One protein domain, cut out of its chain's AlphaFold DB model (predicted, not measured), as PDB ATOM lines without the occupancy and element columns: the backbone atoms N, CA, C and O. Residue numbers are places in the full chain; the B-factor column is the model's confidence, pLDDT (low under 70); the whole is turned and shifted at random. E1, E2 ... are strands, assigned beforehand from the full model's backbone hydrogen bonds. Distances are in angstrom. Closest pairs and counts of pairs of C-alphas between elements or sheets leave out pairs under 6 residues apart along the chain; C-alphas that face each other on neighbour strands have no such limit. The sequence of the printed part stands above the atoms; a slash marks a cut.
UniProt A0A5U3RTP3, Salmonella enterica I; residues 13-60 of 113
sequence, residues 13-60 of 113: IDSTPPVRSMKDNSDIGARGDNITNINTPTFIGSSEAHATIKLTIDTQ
ATOM      1  N   ILE A  13     130.559 117.322  88.855       61.44
ATOM      2  CA  ILE A  13     129.913 116.263  89.634       61.44
ATOM      3  C   ILE A  13     128.713 115.797  88.809       61.44
ATOM      4  O   ILE A  13     127.751 116.552  88.665       61.44
ATOM      5  N   ASP A  14     128.794 114.596  88.238       62.59
ATOM      6  CA  ASP A  14     127.657 113.961  87.569       62.59
ATOM      7  C   ASP A  14     126.713 113.371  88.626       62.59
ATOM      8  O   ASP A  14     127.138 112.656  89.538       62.59
ATOM      9  N   SER A  15     125.431 113.720  88.537       63.44
ATOM     10  CA  SER A  15     124.372 113.219  89.415       63.44
ATOM     11  C   SER A  15     123.196 112.637  88.629       63.44
ATOM     12  O   SER A  15     122.100 112.514  89.177       63.44
ATOM     13  N   THR A  16     123.377 112.358  87.339       67.88
ATOM     14  CA  THR A  16     122.308 111.918  86.443       67.88
ATOM     15  C   THR A  16     122.026 110.435  86.692       67.88
ATOM     16  O   THR A  16     122.894 109.595  86.449       67.88
ATOM     17  N   PRO A  17     120.832 110.053  87.188       63.97
ATOM     18  CA  PRO A  17     120.528 108.648  87.417       63.97
ATOM     19  C   PRO A  17     120.477 107.883  86.086       63.97
ATOM     20  O   PRO A  17     120.015 108.437  85.083       63.97
ATOM     21  N   PRO A  18     120.872 106.598  86.057       65.38
ATOM     22  CA  PRO A  18     120.718 105.779  84.864       65.38
ATOM     23  C   PRO A  18     119.241 105.688  84.467       65.38
ATOM     24  O   PRO A  18     118.368 105.498  85.317       65.38
ATOM     25  N   VAL A  19     118.965 105.792  83.166       68.62
ATOM     26  CA  VAL A  19     117.615 105.618  82.610       68.62
ATOM     27  C   VAL A  19     117.274 104.128  82.598       68.62
ATOM     28  O   VAL A  19     118.119 103.301  82.251       68.62
ATOM     29  N   ARG A  20     116.045 103.777  82.992       74.25
ATOM     30  CA  ARG A  20     115.578 102.395  83.180       74.25
ATOM     31  C   ARG A  20     114.193 102.257  82.551       74.25
ATOM     32  O   ARG A  20     113.334 103.085  82.834       74.25
ATOM     33  N   SER A  21     113.971 101.222  81.748       75.06
ATOM     34  CA  SER A  21     112.642 100.862  81.241       75.06
ATOM     35  C   SER A  21     112.547  99.357  81.011       75.06
ATOM     36  O   SER A  21     113.555  98.695  80.738       75.06
ATOM     37  N   MET A  22     111.336  98.805  81.064       76.00
ATOM     38  CA  MET A  22     111.062  97.532  80.398       76.00
ATOM     39  C   MET A  22     111.072  97.752  78.886       76.00
ATOM     40  O   MET A  22     110.733  98.831  78.397       76.00
ATOM     41  N   LYS A  23     111.524  96.752  78.130       79.00
ATOM     42  CA  LYS A  23     111.422  96.782  76.670       79.00
ATOM     43  C   LYS A  23     109.949  96.652  76.272       79.00
ATOM     44  O   LYS A  23     109.246  95.848  76.870       79.00
ATOM     45  N   ASP A  24     109.507  97.339  75.220       77.25
ATOM     46  CA  ASP A  24     108.095  97.357  74.786       77.25
ATOM     47  C   ASP A  24     107.457  95.972  74.580       77.25
ATOM     48  O   ASP A  24     106.254  95.806  74.734       77.25
ATOM     49  N   ASN A  25     108.246  94.964  74.195       78.81
ATOM     50  CA  ASN A  25     107.762  93.591  74.010       78.81
ATOM     51  C   ASN A  25     107.772  92.755  75.301       78.81
ATOM     52  O   ASN A  25     107.354  91.603  75.280       78.81
ATOM     53  N   SER A  26     108.331  93.311  76.372       73.38
ATOM     54  CA  SER A  26     108.408  92.741  77.712       73.38
ATOM     55  C   SER A  26     107.425  93.403  78.673       73.38
ATOM     56  O   SER A  26     107.213  92.832  79.727       73.38
ATOM     57  N   ASP A  27     106.836  94.550  78.325       73.81
ATOM     58  CA  ASP A  27     105.826  95.290  79.095       73.81
ATOM     59  C   ASP A  27     104.428  95.009  78.506       73.81
ATOM     60  O   ASP A  27     103.944  95.729  77.628       73.81
ATOM     61  N   ILE A  28     103.840  93.859  78.872       68.06
ATOM     62  CA  ILE A  28     102.544  93.408  78.341       68.06
ATOM     63  C   ILE A  28     101.413  93.757  79.311       68.06
ATOM     64  O   ILE A  28     101.382  93.282  80.438       68.06
ATOM     65  N   GLY A  29     100.444  94.544  78.845       71.19
ATOM     66  CA  GLY A  29      99.437  95.157  79.711       71.19
ATOM     67  C   GLY A  29      99.207  96.605  79.295       71.19
ATOM     68  O   GLY A  29      99.091  96.888  78.095       71.19
ATOM     69  N   ALA A  30      99.150  97.531  80.252       75.31
ATOM     70  CA  ALA A  30      99.105  98.950  79.929       75.31
ATOM     71  C   ALA A  30     100.529  99.469  79.685       75.31
ATOM     72  O   ALA A  30     101.318  99.614  80.602       75.31
ATOM     73  N   ARG A  31     100.862  99.793  78.432       75.19
ATOM     74  CA  ARG A  31     102.202 100.291  78.071       75.19
ATOM     75  C   ARG A  31     102.693 101.398  79.012       75.19
ATOM     76  O   ARG A  31     102.035 102.431  79.141       75.19
ATOM     77  N   GLY A  32     103.889 101.215  79.559       70.50
ATOM     78  CA  GLY A  32     104.559 102.150  80.453       70.50
ATOM     79  C   GLY A  32     104.217 101.970  81.933       70.50
ATOM     80  O   GLY A  32     104.714 102.755  82.743       70.50
ATOM     81  N   ASP A  33     103.402 100.974  82.300       72.31
ATOM     82  CA  ASP A  33     103.135 100.625  83.700       72.31
ATOM     83  C   ASP A  33     104.238  99.742  84.320       72.31
ATOM     84  O   ASP A  33     104.371  99.714  85.544       72.31
ATOM     85  N   ASN A  34     105.106  99.142  83.494       69.00
ATOM     86  CA  ASN A  34     106.170  98.217  83.892       69.00
ATOM     87  C   ASN A  34     105.634  96.947  84.578       69.00
ATOM     88  O   ASN A  34     106.269  96.416  85.496       69.00
ATOM     89  N   ILE A  35     104.467  96.468  84.146       73.56
ATOM     90  CA  ILE A  35     103.836  95.238  84.627       73.56
ATOM     91  C   ILE A  35     103.830  94.218  83.483       73.56
ATOM     92  O   ILE A  35     103.505  94.520  82.338       73.56
ATOM     93  N   THR A  36     104.224  92.973  83.768       74.50
ATOM     94  CA  THR A  36     104.279  91.925  82.745       74.50
ATOM     95  C   THR A  36     104.046  90.532  83.292       74.50
ATOM     96  O   THR A  36     104.501  90.191  84.381       74.50
ATOM     97  N   ASN A  37     103.419  89.695  82.467       75.75
ATOM     98  CA  ASN A  37     103.225  88.270  82.733       75.75
ATOM     99  C   ASN A  37     104.265  87.413  81.982       75.75
ATOM    100  O   ASN A  37     104.162  86.189  81.950       75.75
ATOM    101  N   ILE A  38     105.247  88.042  81.325       78.00
ATOM    102  CA  ILE A  38     106.346  87.349  80.646       78.00
ATOM    103  C   ILE A  38     107.350  86.887  81.700       78.00
ATOM    104  O   ILE A  38     107.975  87.704  82.367       78.00
ATOM    105  N   ASN A  39     107.567  85.575  81.805       71.94
ATOM    106  CA  ASN A  39     108.492  84.993  82.787       71.94
ATOM    107  C   ASN A  39     109.983  85.286  82.504       71.94
ATOM    108  O   ASN A  39     110.841  84.949  83.317       71.94
ATOM    109  N   THR A  40     110.308  85.906  81.365       77.00
ATOM    110  CA  THR A  40     111.665  86.314  80.956       77.00
ATOM    111  C   THR A  40     111.696  87.761  80.428       77.00
ATOM    112  O   THR A  40     111.955  87.997  79.243       77.00
ATOM    113  N   PRO A  41     111.405  88.768  81.271       79.94
ATOM    114  CA  PRO A  41     111.337  90.150  80.817       79.94
ATOM    115  C   PRO A  41     112.718  90.689  80.431       79.94
ATOM    116  O   PRO A  41     113.738  90.373  81.046       79.94
ATOM    117  N   THR A  42     112.755  91.552  79.418       82.75
ATOM    118  CA  THR A  42     113.958  92.289  79.026       82.75
ATOM    119  C   THR A  42     113.925  93.700  79.605       82.75
ATOM    120  O   THR A  42     113.029  94.486  79.290       82.75
ATOM    121  N   PHE A  43     114.943  94.046  80.393       82.69
ATOM    122  CA  PHE A  43     115.174  95.405  80.885       82.69
ATOM    123  C   PHE A  43     116.194  96.118  80.000       82.69
ATOM    124  O   PHE A  43     117.223  95.545  79.641       82.69
ATOM    125  N   ILE A  44     115.913  97.372  79.665       82.62
ATOM    126  CA  ILE A  44     116.807  98.237  78.896       82.62
ATOM    127  C   ILE A  44     117.115  99.504  79.688       82.62
ATOM    128  O   ILE A  44     116.319  99.978  80.499       82.62
ATOM    129  N   GLY A  45     118.299 100.055  79.460       79.75
ATOM    130  CA  GLY A  45     118.740 101.263  80.132       79.75
ATOM    131  C   GLY A  45     120.037 101.791  79.549       79.75
ATOM    132  O   GLY A  45     120.653 101.169  78.683       79.75
ATOM    133  N   SER A  46     120.445 102.959  80.018       81.06
ATOM    134  CA  SER A  46     121.722 103.572  79.662       81.06
ATOM    135  C   SER A  46     122.428 104.018  80.929       81.06
ATOM    136  O   SER A  46     121.785 104.438  81.892       81.06
ATOM    137  N   SER A  47     123.748 103.888  80.927       78.88
ATOM    138  CA  SER A  47     124.616 104.247  82.040       78.88
ATOM    139  C   SER A  47     125.947 104.750  81.508       78.88
ATOM    140  O   SER A  47     126.323 104.448  80.374       78.88
ATOM    141  N   GLU A  48     126.663 105.490  82.341       82.75
ATOM    142  CA  GLU A  48     128.019 105.936  82.050       82.75
ATOM    143  C   GLU A  48     128.994 104.762  81.890       82.75
ATOM    144  O   GLU A  48     128.794 103.666  82.433       82.75
ATOM    145  N   ALA A  49     130.081 105.005  81.155       80.75
ATOM    146  CA  ALA A  49     131.158 104.038  81.012       80.75
ATOM    147  C   ALA A  49     131.765 103.701  82.384       80.75
ATOM    148  O   ALA A  49     132.002 104.584  83.205       80.75
ATOM    149  N   HIS A  50     132.055 102.417  82.603       80.75
ATOM    150  CA  HIS A  50     132.617 101.882  83.853       80.75
ATOM    151  C   HIS A  50     131.701 101.951  85.090       80.75
ATOM    152  O   HIS A  50     132.151 101.630  86.189       80.75
ATOM    153  N   ALA A  51     130.422 102.308  84.938       81.50
ATOM    154  CA  ALA A  51     129.457 102.236  86.028       81.50
ATOM    155  C   ALA A  51     129.080 100.782  86.372       81.50
ATOM    156  O   ALA A  51     128.913  99.931  85.496       81.50
ATOM    157  N   THR A  52     128.877 100.510  87.662       82.56
ATOM    158  CA  THR A  52     128.358  99.221  88.140       82.56
ATOM    159  C   THR A  52     126.833  99.240  88.134       82.56
ATOM    160  O   THR A  52     126.217 100.033  88.845       82.56
ATOM    161  N   ILE A  53     126.214  98.322  87.390       81.25
ATOM    162  CA  ILE A  53     124.758  98.156  87.367       81.25
ATOM    163  C   ILE A  53     124.341  97.006  88.277       81.25
ATOM    164  O   ILE A  53     124.781  95.872  88.103       81.25
ATOM    165  N   LYS A  54     123.439  97.293  89.222       83.25
ATOM    166  CA  LYS A  54     122.764  96.286  90.045       83.25
ATOM    167  C   LYS A  54     121.288  96.226  89.664       83.25
ATOM    168  O   LYS A  54     120.558  97.200  89.835       83.25
ATOM    169  N   LEU A  55     120.859  95.068  89.173       79.62
ATOM    170  CA  LEU A  55     119.455  94.728  88.980       79.62
ATOM    171  C   LEU A  55     119.051  93.747  90.081       79.62
ATOM    172  O   LEU A  55     119.702  92.721  90.261       79.62
ATOM    173  N   THR A  56     117.992  94.076  90.810       75.69
ATOM    174  CA  THR A  56     117.384  93.178  91.790       75.69
ATOM    175  C   THR A  56     116.011  92.793  91.254       75.69
ATOM    176  O   THR A  56     115.208  93.679  90.972       75.69
ATOM    177  N   ILE A  57     115.768  91.497  91.079       75.69
ATOM    178  CA  ILE A  57     114.479  90.935  90.664       75.69
ATOM    179  C   ILE A  57     113.999  90.070  91.818       75.69
ATOM    180  O   ILE A  57     114.816  89.356  92.392       75.69
ATOM    181  N   ASP A  58     112.707  90.161  92.124       68.75
ATOM    182  CA  ASP A  58     112.024  89.305  93.094       68.75
ATOM    183  C   ASP A  58     112.712  89.251  94.471       68.75
ATOM    184  O   ASP A  58     113.472  88.346  94.814       68.75
ATOM    185  N   THR A  59     112.493  90.299  95.267       69.38
ATOM    186  CA  THR A  59     113.054  90.414  96.625       69.38
ATOM    187  C   THR A  59     112.166  89.810  97.702       69.38
ATOM    188  O   THR A  59     112.537  89.841  98.877       69.38
ATOM    189  N   GLN A  60     110.976  89.341  97.335       70.62
ATOM    190  CA  GLN A  60     109.994  88.826  98.270       70.62
ATOM    191  C   GLN A  60     110.087  87.296  98.241       70.62
ATOM    192  O   GLN A  60     109.920  86.707  97.179       70.62
TER     193      GLN A  60
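This is residues 13 to 60 of the 113 residues of a protein of Salmonella enterica I (UniProt A0A5U3RTP3). This is a model with little regular structure: a short two-strand hairpin of E1 and E2 with a broad loop, residues 23 to 42, at one end, while beyond the other end residues 47 to 60 turn and fold back as a separate arm. The printed part has 48 residues, of which 8 are in the two named strands, E1 then E2, antiparallel; there is no named helix and the class is all strand. The whole is loose, with a radius of gyration of the C-alphas of 12.8 A, and elongated, spanning 38 by 24 by 15 A.

E1, residues 19 to 22, and E2, residues 43 to 46, form an antiparallel hairpin, their directions at 162 degrees. The C-alphas of Arg 20 and Gly 45, which face each other, are 4.5 A apart. N 21 and O 44 are within hydrogen-bond range at 2.9 A, as are N 44 and O 21 at 2.9 A.

E1 begins at C-alpha 19 (117.615, 105.618, 82.610) and is 10.6 A long. E2 is 10.5 A long and ends at C-alpha 46 (121.722, 103.572, 79.662).

The farthest C-alphas, of Ile 13 and Asn 37, are 39.3 A apart. The printed part has no cut. The link from E1 to E2, 20 residues, is long. The pLDDT is under 70 at residues 13 to 19, 28, 34 and 58 to 59.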